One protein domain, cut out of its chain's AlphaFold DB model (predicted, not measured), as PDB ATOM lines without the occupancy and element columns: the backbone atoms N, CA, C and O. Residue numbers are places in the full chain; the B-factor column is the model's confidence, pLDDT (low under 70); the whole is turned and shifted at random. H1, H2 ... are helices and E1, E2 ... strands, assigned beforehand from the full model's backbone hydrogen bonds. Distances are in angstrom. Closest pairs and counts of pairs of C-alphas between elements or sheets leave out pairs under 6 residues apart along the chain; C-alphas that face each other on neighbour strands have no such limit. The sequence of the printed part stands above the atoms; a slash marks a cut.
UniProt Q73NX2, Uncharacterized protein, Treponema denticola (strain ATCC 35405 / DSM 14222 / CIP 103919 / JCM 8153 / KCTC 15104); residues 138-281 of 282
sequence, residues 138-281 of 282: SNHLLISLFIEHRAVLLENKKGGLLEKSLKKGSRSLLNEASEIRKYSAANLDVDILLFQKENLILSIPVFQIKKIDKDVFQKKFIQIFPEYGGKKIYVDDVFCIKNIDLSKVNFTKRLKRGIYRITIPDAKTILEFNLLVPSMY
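AT A GLANCE: This is residues 138 to 281 of the 282 residues of an uncharacterized protein of Treponema denticola (strain ATCC 35405 / DSM 14222 / CIP 103919 / JCM 8153 / KCTC 15104) (UniProt Q73NX2). A strongly twisted wall of six strands, E6 E1 E2 E9 E8 E7, has helix H1 crossing one face, with a small three-stranded sheet, E3 E4 E5, toward one end of the long axis. At the other end a wide loop bearing the short helices H2 and H3 sticks out, with residues 156 to 161 and 163 to 179 standing free. The 144 printed residues hold, in chain order, H1 H2 H3 and then E1 to E9; the class is mixed, helices and strands. The six-stranded sheet is mixed and the small one antiparallel. The whole is compact by its radius of gyration of the C-alphas, 16.6 A, yet elongated, spanning 56 by 33 by 31 A.

HOW THE PARTS SIT: Start at H1, residues 138 to 156; H2, residues 162 to 166, is close but not clearly touching it, with the C-alphas of Asn 156 and Leu 162 closest at 7.5 A. H3, residues 173 to 183, is apart from H1 and H2. In H1, H2 and H3 every O i to N i+4 pair is within hydrogen-bond range. Next comes the hairpin of E1, residues 189 to 197, and E2, residues 200 to 205; look for N 195 and O 202, 2.9 A. E3, residues 209 to 214, E4, 220 to 224, and E5, 232 to 234, form a meander, each strand the antiparallel neighbour of the one before, with N 213 and O 221 at 3.0 A and N 222 and O 233 at 2.8 A. E2 and E3 meet only through their link. E6, residues 237 to 245, bends by 51 degrees at residue 240 and is antiparallel to E1, with N 194 and O 240 at 2.8 A. A second meander is E7, residues 250 to 256, E8, 259 to 265, and E9, 270 to 276; see N 261 and O 253, 2.8 A, and N 262 and O 273, 2.9 A. E9 is parallel to E2, with N 203 and O 274 at 2.7 A. H1 on one face of this sheet makes two layers, at a height over the sheet of 9.7 A; it runs across the strands, at 67 degrees to E7 on the local plane. Its closest C-alphas to E7 are those of Arg 150 and Phe 251, 6.9 A.

IN THESE COORDINATES: Find C-alpha 138 at (41.143, 62.453, 113.006); H1 runs 26.7 A from there to C-alpha 156. E1 begins at C-alpha 189, (29.056, 64.476, 104.491), and is 24.7 A long; E6 is 24.0 A. E9 ends at C-alpha 276, (34.298, 80.847, 106.719).

THE WHOLE: The two C-alphas farthest apart, those of Ser 172 and Val 216, are 56.5 A from each other. The printed part has no cut, and no link is long. Look in the B-factor column for pLDDT under 70 at residues 157 to 187 and 266 to 269; the mean of the printed part is 77.1.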
ATOM      1  N   SER A 138      40.143  62.511 114.081       73.62
ATOM      2  CA  SER A 138      41.143  62.453 113.006       73.62
ATOM      3  C   SER A 138      40.529  62.790 111.645       73.62
ATOM      4  O   SER A 138      41.142  63.498 110.848       73.62
ATOM      5  N   ASN A 139      39.300  62.331 111.384       79.12
ATOM      6  CA  ASN A 139      38.585  62.663 110.156       79.12
ATOM      7  C   ASN A 139      38.227  64.158 110.095       79.12
ATOM      8  O   ASN A 139      38.456  64.799 109.075       79.12
ATOM      9  N   HIS A 140      37.745  64.750 111.191       85.25
ATOM     10  CA  HIS A 140      37.454  66.186 111.275       85.25
ATOM     11  C   HIS A 140      38.694  67.050 111.021       85.25
ATOM     12  O   HIS A 140      38.624  68.022 110.266       85.25
ATOM     13  N   LEU A 141      39.846  66.672 111.580       84.31
ATOM     14  CA  LEU A 141      41.119  67.349 111.323       84.31
ATOM     15  C   LEU A 141      41.521  67.261 109.847       84.31
ATOM     16  O   LEU A 141      41.872  68.277 109.246       84.31
ATOM     17  N   LEU A 142      41.417  66.077 109.237       86.38
ATOM     18  CA  LEU A 142      41.695  65.886 107.809       86.38
ATOM     19  C   LEU A 142      40.759  66.720 106.926       86.38
ATOM     20  O   LEU A 142      41.209  67.345 105.965       86.38
ATOM     21  N   ILE A 143      39.474  66.783 107.274       87.62
ATOM     22  CA  ILE A 143      38.488  67.613 106.581       87.62
ATOM     23  C   ILE A 143      38.829  69.099 106.730       87.62
ATOM     24  O   ILE A 143      38.791  69.840 105.746       87.62
ATOM     25  N   SER A 144      39.204  69.549 107.930       89.06
ATOM     26  CA  SER A 144      39.629  70.933 108.160       89.06
ATOM     27  C   SER A 144      40.843  71.293 107.304       89.06
ATOM     28  O   SER A 144      40.823  72.302 106.600       89.06
ATOM     29  N   LEU A 145      41.866  70.435 107.288       89.31
ATOM     30  CA  LEU A 145      43.059  70.613 106.456       89.31
ATOM     31  C   LEU A 145      42.721  70.645 104.964       89.31
ATOM     32  O   LEU A 145      43.289  71.440 104.216       89.31
ATOM     33  N   PHE A 146      41.774  69.819 104.516       88.88
ATOM     34  CA  PHE A 146      41.295  69.848 103.136       88.88
ATOM     35  C   PHE A 146      40.660  71.203 102.783       88.88
ATOM     36  O   PHE A 146      40.993  71.788 101.748       88.88
ATOM     37  N   ILE A 147      39.790  71.730 103.651       90.06
ATOM     38  CA  ILE A 147      39.157  73.048 103.486       90.06
ATOM     39  C   ILE A 147      40.220  74.153 103.422       90.06
ATOM     40  O   ILE A 147      40.197  74.989 102.514       90.06
ATOM     41  N   GLU A 148      41.177  74.138 104.349       90.50
ATOM     42  CA  GLU A 148      42.270  75.110 104.419       90.50
ATOM     43  C   GLU A 148      43.163  75.058 103.183       90.50
ATOM     44  O   GLU A 148      43.464  76.088 102.582       90.50
ATOM     45  N   HIS A 149      43.527  73.860 102.729       87.81
ATOM     46  CA  HIS A 149      44.314  73.683 101.516       87.81
ATOM     47  C   HIS A 149      43.596  74.263 100.285       87.81
ATOM     48  O   HIS A 149      44.204  74.980  99.486       87.81
ATOM     49  N   ARG A 150      42.283  74.027 100.142       85.56
ATOM     50  CA  ARG A 150      41.477  74.592  99.040       85.56
ATOM     51  C   ARG A 150      41.417  76.120  99.105       85.56
ATOM     52  O   ARG A 150      41.519  76.775  98.064       85.56
ATOM     53  N   ALA A 151      41.311  76.683 100.304       86.94
ATOM     54  CA  ALA A 151      41.368  78.120 100.539       86.94
ATOM     55  C   ALA A 151      42.734  78.720 100.155       86.94
ATOM     56  O   ALA A 151      42.784  79.665  99.365       86.94
ATOM     57  N   VAL A 152      43.839  78.121 100.615       86.56
ATOM     58  CA  VAL A 152      45.219  78.539 100.302       86.56
ATOM     59  C   VAL A 152      45.495  78.507  98.800       86.56
ATOM     60  O   VAL A 152      46.054  79.458  98.252       86.56
ATOM     61  N   LEU A 153      45.062  77.456  98.097       83.62
ATOM     62  CA  LEU A 153      45.177  77.399  96.636       83.62
ATOM     63  C   LEU A 153      44.491  78.596  95.968       83.62
ATOM     64  O   LEU A 153      45.008  79.138  94.990       83.62
ATOM     65  N   LEU A 154      43.342  79.031  96.489       82.19
ATOM     66  CA  LEU A 154      42.606  80.166  95.947       82.19
ATOM     67  C   LEU A 154      43.257  81.514  96.301       82.19
ATOM     68  O   LEU A 154      43.242  82.422  95.469       82.19
ATOM     69  N   GLU A 155      43.877  81.644  97.475       79.00
ATOM     70  CA  GLU A 155      44.690  82.820  97.815       79.00
ATOM     71  C   GLU A 155      45.920  82.947  96.906       79.00
ATOM     72  O   GLU A 155      46.198  84.029  96.384       79.00
ATOM     73  N   ASN A 156      46.590  81.825  96.633       74.56
ATOM     74  CA  ASN A 156      47.798  81.766  95.809       74.56
ATOM     75  C   ASN A 156      47.526  81.907  94.302       74.56
ATOM     76  O   ASN A 156      48.416  82.303  93.547       74.56
ATOM     77  N   LYS A 157      46.289  81.658  93.842       66.69
ATOM     78  CA  LYS A 157      45.883  81.865  92.438       66.69
ATOM     79  C   LYS A 157      46.059  83.312  91.952       66.69
ATOM     80  O   LYS A 157      46.098  83.529  90.748       66.69
ATOM     81  N   LYS A 158      46.209  84.302  92.844       52.31
ATOM     82  CA  LYS A 158      46.446  85.709  92.466       52.31
ATOM     83  C   LYS A 158      47.915  86.100  92.234       52.31
ATOM     84  O   LYS A 158      48.178  87.278  92.019       52.31
ATOM     85  N   GLY A 159      48.865  85.163  92.206       46.41
ATOM     86  CA  GLY A 159      50.287  85.497  92.049       46.41
ATOM     87  C   GLY A 159      51.065  84.564  91.129       46.41
ATOM     88  O   GLY A 159      51.815  83.736  91.622       46.41
ATOM     89  N   GLY A 160      50.892  84.714  89.808       50.50
ATOM     90  CA  GLY A 160      51.899  84.647  88.721       50.50
ATOM     91  C   GLY A 160      52.926  83.502  88.568       50.50
ATOM     92  O   GLY A 160      53.461  83.350  87.470       50.50
ATOM     93  N   LEU A 161      53.219  82.697  89.588       48.75
ATOM     94  CA  LEU A 161      54.281  81.681  89.600       48.75
ATOM     95  C   LEU A 161      53.711  80.259  89.575       48.75
ATOM     96  O   LEU A 161      54.112  79.456  88.737       48.75
ATOM     97  N   LEU A 162      52.707  79.965  90.408       46.94
ATOM     98  CA  LEU A 162      52.056  78.648  90.435       46.94
ATOM     99  C   LEU A 162      51.229  78.375  89.175       46.94
ATOM    100  O   LEU A 162      51.261  77.265  88.657       46.94
ATOM    101  N   GLU A 163      50.558  79.384  88.617       49.56
ATOM    102  CA  GLU A 163      49.776  79.224  87.384       49.56
ATOM    103  C   GLU A 163      50.670  78.942  86.160       49.56
ATOM    104  O   GLU A 163      50.300  78.162  85.285       49.56
ATOM    105  N   LYS A 164      51.882  79.518  86.122       46.72
ATOM    106  CA  LYS A 164      52.879  79.255  85.068       46.72
ATOM    107  C   LYS A 164      53.563  77.895  85.230       46.72
ATOM    108  O   LYS A 164      53.881  77.265  84.223       46.72
ATOM    109  N   SER A 165      53.756  77.428  86.464       48.00
ATOM    110  CA  SER A 165      54.317  76.099  86.741       48.00
ATOM    111  C   SER A 165      53.296  74.971  86.555       48.00
ATOM    112  O   SER A 165      53.651  73.922  86.027       48.00
ATOM    113  N   LEU A 166      52.018  75.191  86.891       50.91
ATOM    114  CA  LEU A 166      50.935  74.215  86.694       50.91
ATOM    115  C   LEU A 166      50.509  74.095  85.221       50.91
ATOM    116  O   LEU A 166      50.181  73.003  84.770       50.91
ATOM    117  N   LYS A 167      50.590  75.176  84.428       51.28
ATOM    118  CA  LYS A 167      50.337  75.130  82.972       51.28
ATOM    119  C   LYS A 167      51.453  74.448  82.164       51.28
ATOM    120  O   LYS A 167      51.235  74.134  80.999       51.28
ATOM    121  N   LYS A 168      52.635  74.204  82.748       47.56
ATOM    122  CA  LYS A 168      53.785  73.588  82.052       47.56
ATOM    123  C   LYS A 168      53.764  72.059  81.992       47.56
ATOM    124  O   LYS A 168      54.578  71.481  81.282       47.56
ATOM    125  N   GLY A 169      52.831  71.405  82.676       48.34
ATOM    126  CA  GLY A 169      52.585  69.977  82.521       48.34
ATOM    127  C   GLY A 169      51.101  69.761  82.319       48.34
ATOM    128  O   GLY A 169      50.370  69.679  83.300       48.34
ATOM    129  N   SER A 170      50.649  69.684  81.068       45.88
ATOM    130  CA  SER A 170      49.282  69.299  80.723       45.88
ATOM    131  C   SER A 170      49.002  67.870  81.206       45.88
ATOM    132  O   SER A 170      49.062  66.911  80.435       45.88
ATOM    133  N   ARG A 171      48.704  67.703  82.498       49.56
ATOM    134  CA  ARG A 171      47.951  66.547  82.975       49.56
ATOM    135  C   ARG A 171      46.587  66.665  82.317       49.56
ATOM    136  O   ARG A 171      45.924  67.690  82.444       49.56
ATOM    137  N   SER A 172      46.241  65.671  81.505       45.72
ATOM    138  CA  SER A 172      45.005  65.690  80.732       45.72
ATOM    139  C   SER A 172      43.821  65.965  81.662       45.72
ATOM    140  O   SER A 172      43.764  65.444  82.775       45.72
ATOM    141  N   LEU A 173      42.853  66.751  81.195       50.94
ATOM    142  CA  LEU A 173      41.588  67.003  81.901       50.94
ATOM    143  C   LEU A 173      40.875  65.688  82.299       50.94
ATOM    144  O   LEU A 173      40.090  65.652  83.243       50.94
ATOM    145  N   LEU A 174      41.193  64.583  81.613       46.47
ATOM    146  CA  LEU A 174      40.752  63.222  81.926       46.47
ATOM    147  C   LEU A 174      41.385  62.650  83.208       46.47
ATOM    148  O   LEU A 174      40.725  61.895  83.919       46.47
ATOM    149  N   ASN A 175      42.629  63.013  83.534       43.97
ATOM    150  CA  ASN A 175      43.291  62.601  84.773       43.97
ATOM    151  C   ASN A 175      42.776  63.387  85.985       43.97
ATOM    152  O   ASN A 175      42.589  62.800  87.045       43.97
ATOM    153  N   GLU A 176      42.453  64.672  85.825       47.69
ATOM    154  CA  GLU A 176      41.762  65.434  86.876       47.69
ATOM    155  C   GLU A 176      40.336  64.907  87.096       47.69
ATOM    156  O   GLU A 176      39.920  64.697  88.233       47.69
ATOM    157  N   ALA A 177      39.606  64.589  86.021       48.03
ATOM    158  CA  ALA A 177      38.284  63.972  86.121       48.03
ATOM    159  C   ALA A 177      38.318  62.560  86.743       48.03
ATOM    160  O   ALA A 177      37.349  62.161  87.392       48.03
ATOM    161  N   SER A 178      39.404  61.798  86.564       42.78
ATOM    162  CA  SER A 178      39.557  60.469  87.173       42.78
ATOM    163  C   SER A 178      39.965  60.535  88.648       42.78
ATOM    164  O   SER A 178      39.488  59.715  89.433       42.78
ATOM    165  N   GLU A 179      40.748  61.536  89.064       45.00
ATOM    166  CA  GLU A 179      40.997  61.805  90.485       45.00
ATOM    167  C   GLU A 179      39.730  62.296  91.199       45.00
ATOM    168  O   GLU A 179      39.383  61.750  92.243       45.00
ATOM    169  N   ILE A 180      38.961  63.220  90.605       48.81
ATOM    170  CA  ILE A 180      37.669  63.677  91.158       48.81
ATOM    171  C   ILE A 180      36.707  62.495  91.382       48.81
ATOM    172  O   ILE A 180      36.034  62.432  92.409       48.81
ATOM    173  N   ARG A 181      36.677  61.509  90.471       46.06
ATOM    174  CA  ARG A 181      35.863  60.288  90.637       46.06
ATOM    175  C   ARG A 181      36.385  59.342  91.719       46.06
ATOM    176  O   ARG A 181      35.578  58.683  92.361       46.06
ATOM    177  N   LYS A 182      37.701  59.261  91.941       45.62
ATOM    178  CA  LYS A 182      38.274  58.417  93.006       45.62
ATOM    179  C   LYS A 182      37.971  58.958  94.404       45.62
ATOM    180  O   LYS A 182      37.759  58.166  95.314       45.62
ATOM    181  N   TYR A 183      37.896  60.281  94.564       42.56
ATOM    182  CA  TYR A 183      37.553  60.914  95.842       42.56
ATOM    183  C   TYR A 183      36.045  61.109  96.057       42.56
ATOM    184  O   TYR A 183      35.637  61.362  97.185       42.56
ATOM    185  N   SER A 184      35.200  60.916  95.033       44.12
ATOM    186  CA  SER A 184      33.733  60.952  95.189       44.12
ATOM    187  C   SER A 184      33.169  59.769  95.993       44.12
ATOM    188  O   SER A 184      31.971  59.741  96.266       44.12
ATOM    189  N   ALA A 185      33.999  58.771  96.315       44.41
ATOM    190  CA  ALA A 185      33.646  57.638  97.169       44.41
ATOM    191  C   ALA A 185      34.027  57.858  98.647       44.41
ATOM    192  O   ALA A 185      33.657  57.048  99.496       44.41
ATOM    193  N   ALA A 186      34.765  58.928  98.969       53.91
ATOM    194  CA  ALA A 186      34.983  59.326 100.352       53.91
ATOM    195  C   ALA A 186      33.719  60.042 100.830       53.91
ATOM    196  O   ALA A 186      33.397  61.119 100.330       53.91
ATOM    197  N   ASN A 187      32.985  59.426 101.757       59.06
ATOM    198  CA  ASN A 187      31.798  60.041 102.329       59.06
ATOM    199  C   ASN A 187      32.217  61.250 103.190       59.06
ATOM    200  O   ASN A 187      32.621  61.085 104.341       59.06
ATOM    201  N   LEU A 188      32.207  62.443 102.589       73.88
ATOM    202  CA  LEU A 188      32.579  63.722 103.200       73.88
ATOM    203  C   LEU A 188      31.334  64.547 103.554       73.88
ATOM    204  O   LEU A 188      31.345  65.776 103.447       73.88
ATOM    205  N   ASP A 189      30.267  63.862 103.961       80.00
ATOM    206  CA  ASP A 189      29.056  64.476 104.491       80.00
ATOM    207  C   ASP A 189      29.364  65.149 105.831       80.00
ATOM    208  O   ASP A 189      29.732  64.510 106.819       80.00
ATOM    209  N   VAL A 190      29.233  66.472 105.854       83.12
ATOM    210  CA  VAL A 190      29.543  67.311 107.007       83.12
ATOM    211  C   VAL A 190      28.383  68.246 107.279       83.12
ATOM    212  O   VAL A 190      27.888  68.937 106.389       83.12
ATOM    213  N   ASP A 191      27.992  68.336 108.544       83.12
ATOM    214  CA  ASP A 191      27.046  69.348 108.984       83.12
ATOM    215  C   ASP A 191      27.704  70.731 108.973       83.12
ATOM    216  O   ASP A 191      28.756  70.962 109.577       83.12
ATOM    217  N   ILE A 192      27.069  71.672 108.279       87.56
ATOM    218  CA  ILE A 192      27.509  73.056 108.133       87.56
ATOM    219  C   ILE A 192      26.461  73.982 108.747       87.56
ATOM    220  O   ILE A 192      25.287  73.960 108.376       87.56
ATOM    221  N   LEU A 193      26.902  74.838 109.664       88.44
ATOM    222  CA  LEU A 193      26.094  75.893 110.257       88.44
ATOM    223  C   LEU A 193      26.053  77.110 109.331       88.44
ATOM    224  O   LEU A 193      27.107  77.609 108.945       88.44
ATOM    225  N   LEU A 194      24.857  77.623 109.041       89.44
ATOM    226  CA  LEU A 194      24.625  78.886 108.335       89.44
ATOM    227  C   LEU A 194      24.277  80.002 109.327       89.44
ATOM    228  O   LEU A 194      23.391  79.840 110.168       89.44
ATOM    229  N   PHE A 195      24.943  81.148 109.214       91.75
ATOM    230  CA  PHE A 195      24.787  82.289 110.122       91.75
ATOM    231  C   PHE A 195      24.997  83.626 109.397       91.75
ATOM    232  O   PHE A 195      25.545  83.663 108.299       91.75
ATOM    233  N   GLN A 196      24.558  84.730 109.998       91.06
ATOM    234  CA  GLN A 196      24.713  86.081 109.459       91.06
ATOM    235  C   GLN A 196      25.804  86.857 110.192       91.06
ATOM    236  O   GLN A 196      25.870  86.858 111.423       91.06
ATOM    237  N   LYS A 197      26.636  87.559 109.422       92.00
ATOM    238  CA  LYS A 197      27.591  88.545 109.923       92.00
ATOM    239  C   LYS A 197      27.777  89.656 108.897       92.00
ATOM    240  O   LYS A 197      28.114  89.365 107.753       92.00
ATOM    241  N   GLU A 198      27.613  90.912 109.308       86.50
ATOM    242  CA  GLU A 198      27.926  92.093 108.479       86.50
ATOM    243  C   GLU A 198      27.199  92.057 107.116       86.50
ATOM    244  O   GLU A 198      27.789  92.294 106.064       86.50
ATOM    245  N   ASN A 199      25.904  91.715 107.135       84.50
ATOM    246  CA  ASN A 199      25.045  91.530 105.949       84.50
ATOM    247  C   ASN A 199      25.460  90.393 104.993       84.50
ATOM    248  O   ASN A 199      24.929  90.294 103.885       84.50
ATOM    249  N   LEU A 200      26.366  89.506 105.407       88.56
ATOM    250  CA  LEU A 200      26.714  88.291 104.677       88.56
ATOM    251  C   LEU A 200      26.155  87.063 105.388       88.56
ATOM    252  O   LEU A 200      26.292  86.917 106.601       88.56
ATOM    253  N   ILE A 201      25.586  86.144 104.609       90.94
ATOM    254  CA  ILE A 201      25.330  84.780 105.071       90.94
ATOM    255  C   ILE A 201      26.635  84.005 104.920       90.94
ATOM    256  O   ILE A 201      27.151  83.849 103.807       90.94
ATOM    257  N   LEU A 202      27.171  83.566 106.050       93.25
ATOM    258  CA  LEU A 202      28.380  82.776 106.174       93.25
ATOM    259  C   LEU A 202      28.033  81.352 106.604       93.25
ATOM    260  O   LEU A 202      26.961  81.080 107.148       93.25
ATOM    261  N   SER A 203      28.960  80.441 106.357       92.56
ATOM    262  CA  SER A 203      28.836  79.040 106.700       92.56
ATOM    263  C   SER A 203      30.103  78.533 107.366       92.56
ATOM    264  O   SER A 203      31.198  78.973 107.024       92.56
ATOM    265  N   ILE A 204      29.984  77.581 108.283       92.81
ATOM    266  CA  ILE A 204      31.138  76.957 108.939       92.81
ATOM    267  C   ILE A 204      30.817  75.498 109.304       92.81
ATOM    268  O   ILE A 204      29.702  75.228 109.754       92.81
ATOM    269  N   PRO A 205      31.748  74.547 109.111       90.75
ATOM    270  CA  PRO A 205      31.588  73.182 109.596       90.75
ATOM    271  C   PRO A 205      31.314  73.142 111.101       90.75
ATOM    272  O   PRO A 205      32.032  73.745 111.898       90.75
ATOM    273  N   VAL A 206      30.281  72.405 111.494       87.12
ATOM    274  CA  VAL A 206      29.803  72.338 112.880       87.12
ATOM    275  C   VAL A 206      30.895  71.794 113.808       87.12
ATOM    276  O   VAL A 206      31.089  72.341 114.891       87.12
ATOM    277  N   PHE A 207      31.674  70.800 113.368       86.44
ATOM    278  CA  PHE A 207      32.764  70.225 114.166       86.44
ATOM    279  C   PHE A 207      33.880  71.231 114.510       86.44
ATOM    280  O   PHE A 207      34.649  70.991 115.437       86.44
ATOM    281  N   GLN A 208      33.990  72.357 113.787       89.06
ATOM    282  CA  GLN A 208      34.998  73.380 114.084       89.06
ATOM    283  C   GLN A 208      34.586  74.311 115.225       89.06
ATOM    284  O   GLN A 208      35.418  75.002 115.822       89.06
ATOM    285  N   ILE A 209      33.297  74.362 115.533       85.19
ATOM    286  CA  ILE A 209      32.761  75.268 116.530       85.19
ATOM    287  C   ILE A 209      32.724  74.550 117.885       85.19
ATOM    288  O   ILE A 209      32.209  73.448 118.024       85.19
ATOM    289  N   LYS A 210      33.217  75.227 118.919       81.69
ATOM    290  CA  LYS A 210      33.182  74.783 120.312       81.69
ATOM    291  C   LYS A 210      31.855  75.093 120.998       81.69
ATOM    292  O   LYS A 210      31.318  74.256 121.713       81.69
ATOM    293  N   LYS A 211      31.342  76.318 120.843       80.94
ATOM    294  CA  LYS A 211      30.041  76.729 121.401       80.94
ATOM    295  C   LYS A 211      29.464  77.947 120.687       80.94
ATOM    296  O   LYS A 211      30.216  78.735 120.116       80.94
ATOM    297  N   ILE A 212      28.152  78.131 120.797       81.69
ATOM    298  CA  ILE A 212      27.449  79.362 120.424       81.69
ATOM    299  C   ILE A 212      26.836  79.921 121.700       81.69
ATOM    300  O   ILE A 212      26.189  79.189 122.442       81.69
ATOM    301  N   ASP A 213      27.093  81.189 121.993       81.06
ATOM    302  CA  ASP A 213      26.729  81.785 123.279       81.06
ATOM    303  C   ASP A 213      26.531  83.301 123.137       81.06
ATOM    304  O   ASP A 213      26.697  83.857 122.048       81.06
ATOM    305  N   LYS A 214      26.171  83.982 124.226       81.44
ATOM    306  CA  LYS A 214      26.101  85.446 124.293       81.44
ATOM    307  C   LYS A 214      27.169  85.996 125.227       81.44
ATOM    308  O   LYS A 214      27.512  85.383 126.234       81.44
ATOM    309  N   ASP A 215      27.727  87.150 124.878       83.62
ATOM    310  CA  ASP A 215      28.653  87.864 125.754       83.62
ATOM    311  C   ASP A 215      27.916  88.661 126.850       83.62
ATOM    312  O   ASP A 215      26.686  88.667 126.936       83.62
ATOM    313  N   VAL A 216      28.683  89.361 127.693       80.50
ATOM    314  CA  VAL A 216      28.154  90.205 128.783       80.50
ATOM    315  C   VAL A 216      27.248  91.330 128.248       80.50
ATOM    316  O   VAL A 216      26.357  91.793 128.954       80.50
ATOM    317  N   PHE A 217      27.419  91.726 126.984       82.50
ATOM    318  CA  PHE A 217      26.613  92.729 126.288       82.50
ATOM    319  C   PHE A 217      25.454  92.119 125.482       82.50
ATOM    320  O   PHE A 217      24.866  92.804 124.647       82.50
ATOM    321  N   GLN A 218      25.120  90.842 125.713       83.06
ATOM    322  CA  GLN A 218      24.080  90.090 125.002       83.06
ATOM    323  C   GLN A 218      24.324  89.917 123.492       83.06
ATOM    324  O   GLN A 218      23.415  89.510 122.762       83.06
ATOM    325  N   LYS A 219      25.546  90.160 123.006       87.56
ATOM    326  CA  LYS A 219      25.925  89.914 121.611       87.56
ATOM    327  C   LYS A 219      26.206  88.431 121.408       87.56
ATOM    328  O   LYS A 219      27.001  87.837 122.138       87.56
ATOM    329  N   LYS A 220      25.563  87.833 120.402       88.69
ATOM    330  CA  LYS A 220      25.765  86.425 120.038       88.69
ATOM    331  C   LYS A 220      27.167  86.233 119.447       88.69
ATOM    332  O   LYS A 220      27.624  87.030 118.625       88.69
ATOM    333  N   PHE A 221      27.839  85.156 119.834       90.38
ATOM    334  CA  PHE A 221      29.120  84.762 119.261       90.38
ATOM    335  C   PHE A 221      29.222  83.252 119.051       90.38
ATOM    336  O   PHE A 221      28.651  82.451 119.789       90.38
ATOM    337  N   ILE A 222      30.019  82.882 118.055       90.69
ATOM    338  CA  ILE A 222      30.448  81.522 117.751       90.69
ATOM    339  C   ILE A 222      31.902  81.391 118.223       90.69
ATOM    340  O   ILE A 222      32.783  82.111 117.752       90.69
ATOM    341  N   GLN A 223      32.168  80.511 119.185       90.81
ATOM    342  CA  GLN A 223      33.516  80.185 119.655       90.81
ATOM    343  C   GLN A 223      34.049  78.994 118.871       90.81
ATOM    344  O   GLN A 223      33.446  77.928 118.915       90.81
ATOM    345  N   ILE A 224      35.203  79.141 118.230       90.94
ATOM    346  CA  ILE A 224      35.876  78.067 117.484       90.94
ATOM    347  C   ILE A 224      36.791  77.269 118.420       90.94
ATOM    348  O   ILE A 224      37.331  77.839 119.379       90.94
ATOM    349  N   PHE A 225      36.951  75.962 118.181       85.06
ATOM    350  CA  PHE A 225      37.956  75.171 118.902       85.06
ATOM    351  C   PHE A 225      39.374  75.697 118.614       85.06
ATOM    352  O   PHE A 225      39.631  76.198 117.514       85.06
ATOM    353  N   PRO A 226      40.311  75.600 119.577       85.50
ATOM    354  CA  PRO A 226      41.687  76.064 119.392       85.50
ATOM    355  C   PRO A 226      42.369  75.473 118.153       85.50
ATOM    356  O   PRO A 226      43.022  76.210 117.420       85.50
ATOM    357  N   GLU A 227      42.146  74.185 117.883       85.19
ATOM    358  CA  GLU A 227      42.751  73.443 116.765       85.19
ATOM    359  C   GLU A 227      42.394  74.006 115.381       85.19
ATOM    360  O   GLU A 227      43.175  73.864 114.448       85.19
ATOM    361  N   TYR A 228      41.251  74.689 115.250       87.31
ATOM    362  CA  TYR A 228      40.781  75.258 113.980       87.31
ATOM    363  C   TYR A 228      40.933  76.784 113.910       87.31
ATOM    364  O   TYR A 228      40.426  77.417 112.988       87.31
ATOM    365  N   GLY A 229      41.598  77.398 114.894       84.25
ATOM    366  CA  GLY A 229      41.883  78.836 114.932       84.25
ATOM    367  C   GLY A 229      41.430  79.547 116.208       84.25
ATOM    368  O   GLY A 229      41.836  80.682 116.433       84.25
ATOM    369  N   GLY A 230      40.607  78.921 117.060       85.38
ATOM    370  CA  GLY A 230      40.330  79.368 118.437       85.38
ATOM    371  C   GLY A 230      39.615  80.716 118.619       85.38
ATOM    372  O   GLY A 230      39.395  81.147 119.755       85.38
ATOM    373  N   LYS A 231      39.248  81.408 117.538       86.81
ATOM    374  CA  LYS A 231      38.677  82.761 117.595       86.81
ATOM    375  C   LYS A 231      37.211  82.762 118.038       86.81
ATOM    376  O   LYS A 231      36.476  81.792 117.850       86.81
ATOM    377  N   LYS A 232      36.783  83.896 118.604       90.94
ATOM    378  CA  LYS A 232      35.366  84.251 118.771       90.94
ATOM    379  C   LYS A 232      34.911  85.054 117.564       90.94
ATOM    380  O   LYS A 232      35.527  86.065 117.236       90.94
ATOM    381  N   ILE A 233      33.823  84.630 116.937       91.19
ATOM    382  CA  ILE A 233      33.199  85.334 115.819       91.19
ATOM    383  C   ILE A 233      31.863  85.873 116.311       91.19
ATOM    384  O   ILE A 233      30.955  85.101 116.602       91.19
ATOM    385  N   TYR A 234      31.744  87.194 116.422       91.69
ATOM    386  CA  TYR A 234      30.465  87.836 116.724       91.69
ATOM    387  C   TYR A 234      29.562  87.803 115.494       91.69
ATOM    388  O   TYR A 234      30.015  88.139 114.390       91.69
ATOM    389  N   VAL A 235      28.314  87.393 115.710       92.38
ATOM    390  CA  VAL A 235      27.317  87.129 114.666       92.38
ATOM    391  C   VAL A 235      26.030  87.889 114.947       92.38
ATOM    392  O   VAL A 235      25.667  88.105 116.104       92.38
ATOM    393  N   ASP A 236      25.343  88.266 113.875       89.94
ATOM    394  CA  ASP A 236      24.060  88.958 113.947       89.94
ATOM    395  C   ASP A 236      22.945  87.944 114.231       89.94
ATOM    396  O   ASP A 236      22.164  88.106 115.170       89.94
ATOM    397  N   ASP A 237      22.930  86.837 113.479       85.62
ATOM    398  CA  ASP A 237      21.987  85.746 113.704       85.62
ATOM    399  C   ASP A 237      22.518  84.375 113.268       85.62
ATOM    400  O   ASP A 237      23.514  84.274 112.554       85.62
ATOM    401  N   VAL A 238      21.851  83.307 113.708       85.44
ATOM    402  CA  VAL A 238      22.164  81.913 113.359       85.44
ATOM    403  C   VAL A 238      20.912  81.277 112.768       85.44
ATOM    404  O   VAL A 238      19.859  81.309 113.396       85.44
ATOM    405  N   PHE A 239      21.020  80.703 111.567       82.31
ATOM    406  CA  PHE A 239      19.855  80.267 110.797       82.31
ATOM    407  C   PHE A 239      19.545  78.784 110.969       82.31
ATOM    408  O   PHE A 239      18.515  78.416 111.525       82.31
ATOM    409  N   CYS A 240      20.398  77.917 110.425       81.12
ATOM    410  CA  CYS A 240      20.155  76.480 110.389       81.12
ATOM    411  C   CYS A 240      21.453  75.703 110.180       81.12
ATOM    412  O   CYS A 240      22.477  76.265 109.786       81.12
ATOM    413  N   ILE A 241      21.380  74.398 110.422       82.94
ATOM    414  CA  ILE A 241      22.421  73.438 110.072       82.94
ATOM    415  C   ILE A 241      21.955  72.686 108.826       82.94
ATOM    416  O   ILE A 241      20.798  72.273 108.742       82.94
ATOM    417  N   LYS A 242      22.847  72.531 107.849       81.00
ATOM    418  CA  LYS A 242      22.620  71.722 106.651       81.00
ATOM    419  C   LYS A 242      23.727  70.697 106.504       81.00
ATOM    420  O   LYS A 242      24.897  71.052 106.613       81.00
ATOM    421  N   ASN A 243      23.353  69.461 106.203       82.69
ATOM    422  CA  ASN A 243      24.311  68.431 105.840       82.69
ATOM    423  C   ASN A 243      24.796  68.652 104.400       82.69
ATOM    424  O   ASN A 243      23.985  68.884 103.497       82.69
ATOM    425  N   ILE A 244      26.113  68.671 104.212       82.69
ATOM    426  CA  ILE A 244      26.770  69.034 102.963       82.69
ATOM    427  C   ILE A 244      27.915  68.069 102.671       82.69
ATOM    428  O   ILE A 244      28.851  67.944 103.456       82.69
ATOM    429  N   ASP A 245      27.884  67.483 101.479       82.81
ATOM    430  CA  ASP A 245      28.978  66.680 100.938       82.81
ATOM    431  C   ASP A 245      30.116  67.586 100.438       82.81
ATOM    432  O   ASP A 245      30.039  68.200  99.363       82.81
ATOM    433  N   LEU A 246      31.199  67.670 101.215       79.94
ATOM    434  CA  LEU A 246      32.361  68.489 100.867       79.94
ATOM    435  C   LEU A 246      33.135  67.965  99.649       79.94
ATOM    436  O   LEU A 246      33.881  68.739  99.042       79.94
ATOM    437  N   SER A 247      32.952  66.702  99.242       76.38
ATOM    438  CA  SER A 247      33.636  66.145  98.064       76.38
ATOM    439  C   SER A 247      33.226  66.855  96.768       76.38
ATOM    440  O   SER A 247      34.017  66.970  95.829       76.38
ATOM    441  N   LYS A 248      32.004  67.401  96.737       77.19
ATOM    442  CA  LYS A 248      31.420  68.099  95.583       77.19
ATOM    443  C   LYS A 248      31.666  69.609  95.612       77.19
ATOM    444  O   LYS A 248      31.315  70.307  94.662       77.19
ATOM    445  N   VAL A 249      32.274  70.139  96.674       81.06
ATOM    446  CA  VAL A 249      32.429  71.583  96.874       81.06
ATOM    447  C   VAL A 249      33.544  72.173  96.005       81.06
ATOM    448  O   VAL A 249      34.714  71.767  96.041       81.06
ATOM    449  N   ASN A 250      33.197  73.243  95.293       82.38
ATOM    450  CA  ASN A 250      34.123  74.051  94.513       82.38
ATOM    451  C   ASN A 250      34.312  75.433  95.137       82.38
ATOM    452  O   ASN A 250      33.364  76.189  95.309       82.38
ATOM    453  N   PHE A 251      35.563  75.793  95.425       85.06
ATOM    454  CA  PHE A 251      35.928  77.135  95.877       85.06
ATOM    455  C   PHE A 251      36.058  78.047  94.658       85.06
ATOM    456  O   PHE A 251      36.929  77.836  93.810       85.06
ATOM    457  N   THR A 252      35.185  79.047  94.552       83.75
ATOM    458  CA  THR A 252      35.050  79.862  93.334       83.75
ATOM    459  C   THR A 252      35.698  81.233  93.467       83.75
ATOM    460  O   THR A 252      36.358  81.691  92.535       83.75
ATOM    461  N   LYS A 253      35.551  81.902  94.617       85.00
ATOM    462  CA  LYS A 253      36.018  83.286  94.790       85.00
ATOM    463  C   LYS A 253      36.400  83.598  96.235       85.00
ATOM    464  O   LYS A 253      35.667  83.268  97.159       85.00
ATOM    465  N   ARG A 254      37.501  84.330  96.429       88.38
ATOM    466  CA  ARG A 254      37.844  84.960  97.714       88.38
ATOM    467  C   ARG A 254      37.060  86.259  97.856       88.38
ATOM    468  O   ARG A 254      37.217  87.145  97.012       88.38
ATOM    469  N   LEU A 255      36.253  86.375  98.907       87.94
ATOM    470  CA  LEU A 255      35.569  87.624  99.255       87.94
ATOM    471  C   LEU A 255      36.440  88.460 100.195       87.94
ATOM    472  O   LEU A 255      36.785  89.593  99.874       87.94
ATOM    473  N   LYS A 256      36.876  87.849 101.297       88.56
ATOM    474  CA  LYS A 256      37.837  88.385 102.270       88.56
ATOM    475  C   LYS A 256      38.812  87.265 102.642       88.56
ATOM    476  O   LYS A 256      38.533  86.099 102.370       88.56
ATOM    477  N   ARG A 257      39.956  87.589 103.244       87.19
ATOM    478  CA  ARG A 257      40.818  86.572 103.864       87.19
ATOM    479  C   ARG A 257      39.988  85.745 104.857       87.19
ATOM    480  O   ARG A 257      39.260  86.314 105.669       87.19
ATOM    481  N   GLY A 258      40.013  84.422 104.711       89.19
ATOM    482  CA  GLY A 258      39.185  83.510 105.506       89.19
ATOM    483  C   GLY A 258      37.703  83.427 105.116       89.19
ATOM    484  O   GLY A 258      37.006  82.610 105.700       89.19
ATOM    485  N   ILE A 259      37.200  84.200 104.141       92.31
ATOM    486  CA  ILE A 259      35.819  84.084 103.630       92.31
ATOM    487  C   ILE A 259      35.841  83.787 102.132       92.31
ATOM    488  O   ILE A 259      36.211  84.633 101.302       92.31
ATOM    489  N   TYR A 260      35.362  82.600 101.778       91.25
ATOM    490  CA  TYR A 260      35.397  82.078 100.422       91.25
ATOM    491  C   TYR A 260      34.006  81.708  99.949       91.25
ATOM    492  O   TYR A 260      33.256  81.020 100.626       91.25
ATOM    493  N   ARG A 261      33.670  82.131  98.742       89.88
ATOM    494  CA  ARG A 261      32.470  81.686  98.054       89.88
ATOM    495  C   ARG A 261      32.687  80.273  97.541       89.88
ATOM    496  O   ARG A 261      33.679  80.015  96.846       89.88
ATOM    497  N   ILE A 262      31.754  79.391  97.861       88.38
ATOM    498  CA  ILE A 262      31.785  78.000  97.442       88.38
ATOM    499  C   ILE A 262      30.488  77.613  96.737       88.38
ATOM    500  O   ILE A 262      29.426  78.167  97.019       88.38
ATOM    501  N   THR A 263      30.596  76.689  95.788       87.00
ATOM    502  CA  THR A 263      29.462  76.141  95.049       87.00
ATOM    503  C   THR A 263      29.406  74.630  95.182       87.00
ATOM    504  O   THR A 263      30.439  73.959  95.174       87.00
ATOM    505  N   ILE A 264      28.191  74.099  95.278       80.62
ATOM    506  CA  ILE A 264      27.923  72.663  95.251       80.62
ATOM    507  C   ILE A 264      27.062  72.377  94.026       80.62
ATOM    508  O   ILE A 264      25.941  72.888  93.947       80.62
ATOM    509  N   PRO A 265      27.565  71.593  93.062       70.06
ATOM    510  CA  PRO A 265      26.742  71.069  91.995       70.06
ATOM    511  C   PRO A 265      25.812  69.999  92.578       70.06
ATOM    512  O   PRO A 265      26.266  68.932  92.987       70.06
ATOM    513  N   ASP A 266      24.517  70.296  92.623       65.44
ATOM    514  CA  ASP A 266      23.465  69.313  92.876       65.44
ATOM    515  C   ASP A 266      22.804  68.914  91.546       65.44
ATOM    516  O   ASP A 266      22.907  69.625  90.542       65.44
ATOM    517  N   ALA A 267      22.105  67.780  91.519       54.50
ATOM    518  CA  ALA A 267      21.521  67.191  90.314       54.50
ATOM    519  C   ALA A 267      20.541  68.124  89.573       54.50
ATOM    520  O   ALA A 267      20.264  67.907  88.394       54.50
ATOM    521  N   LYS A 268      20.000  69.149  90.253       58.69
ATOM    522  CA  LYS A 268      19.036  70.107  89.685       58.69
ATOM    523  C   LYS A 268      19.405  71.584  89.871       58.69
ATOM    524  O   LYS A 268      18.867  72.415  89.146       58.69
ATOM    525  N   THR A 269      20.301  71.930  90.798       68.38
ATOM    526  CA  THR A 269      20.668  73.328  91.099       68.38
ATOM    527  C   THR A 269      22.118  73.458  91.550       68.38
ATOM    528  O   THR A 269      22.663  72.553  92.167       68.38
ATOM    529  N   ILE A 270      22.735  74.616  91.307       73.50
ATOM    530  CA  ILE A 270      24.012  74.968  91.938       73.50
ATOM    531  C   ILE A 270      23.690  75.733  93.220       73.50
ATOM    532  O   ILE A 270      23.144  76.833  93.163       73.50
ATOM    533  N   LEU A 271      24.015  75.148  94.372       78.62
ATOM    534  CA  LEU A 271      23.913  75.835  95.658       78.62
ATOM    535  C   LEU A 271      25.164  76.692  95.863       78.62
ATOM    536  O   LEU A 271      26.278  76.201  95.691       78.62
ATOM    537  N   GLU A 272      24.988  77.956  96.243       82.44
ATOM    538  CA  GLU A 272      26.076  78.910  96.483       82.44
ATOM    539  C   GLU A 272      25.974  79.482  97.899       82.44
ATOM    540  O   GLU A 272      24.909  79.925  98.327       82.44
ATOM    541  N   PHE A 273      27.086  79.475  98.633       87.19
ATOM    542  CA  PHE A 273      27.179  80.066  99.969       87.19
ATOM    543  C   PHE A 273      28.628  80.453 100.297       87.19
ATOM    544  O   PHE A 273      29.565  80.104  99.575       87.19
ATOM    545  N   ASN A 274      28.824  81.236 101.361       92.81
ATOM    546  CA  ASN A 274      30.141  81.756 101.733       92.81
ATOM    547  C   ASN A 274      30.705  80.977 102.924       92.81
ATOM    548  O   ASN A 274      30.239  81.144 104.043       92.81
ATOM    549  N   LEU A 275      31.733  80.169 102.696       93.06
ATOM    550  CA  LEU A 275      32.435  79.420 103.726       93.06
ATOM    551  C   LEU A 275      33.436  80.301 104.475       93.06
ATOM    552  O   LEU A 275      34.316  80.923 103.873       93.06
ATOM    553  N   LEU A 276      33.317  80.306 105.796       93.81
ATOM    554  CA  LEU A 276      34.298  80.847 106.719       93.81
ATOM    555  C   LEU A 276      35.343  79.772 107.046       93.81
ATOM    556  O   LEU A 276      34.994  78.671 107.463       93.81
ATOM    557  N   VAL A 277      36.620  80.118 106.902       93.25
ATOM    558  CA  VAL A 277      37.776  79.298 107.291       93.25
ATOM    559  C   VAL A 277      38.449  79.977 108.487       93.25
ATOM    560  O   VAL A 277      39.177  80.957 108.290       93.25
ATOM    561  N   PRO A 278      38.193  79.523 109.730       89.94
ATOM    562  CA  PRO A 278      38.537  80.309 110.914       89.94
ATOM    563  C   PRO A 278      40.039  80.515 111.130       89.94
ATOM    564  O   PRO A 278      40.446  81.594 111.563       89.94
ATOM    565  N   SER A 279      40.867  79.531 110.774       89.19
ATOM    566  CA  SER A 279      42.332  79.600 110.860       89.19
ATOM    567  C   SER A 279      42.938  80.708 109.992       89.19
ATOM    568  O   SER A 279      43.997  81.243 110.313       89.19
ATOM    569  N   MET A 280      42.240  81.115 108.928       88.69
ATOM    570  CA  MET A 280      42.663  82.176 108.007       88.69
ATOM    571  C   MET A 280      41.912  83.498 108.216       88.69
ATOM    572  O   MET A 280      42.179  84.470 107.511       88.69
ATOM    573  N   TYR A 281      40.936  83.536 109.124       85.50
ATOM    574  CA  TYR A 281      40.025  84.666 109.266       85.50
ATOM    575  C   TYR A 281      40.654  85.805 110.073       85.50
ATOM    576  O   TYR A 281      41.007  85.609 111.236       85.50
TER     577      TYR A 281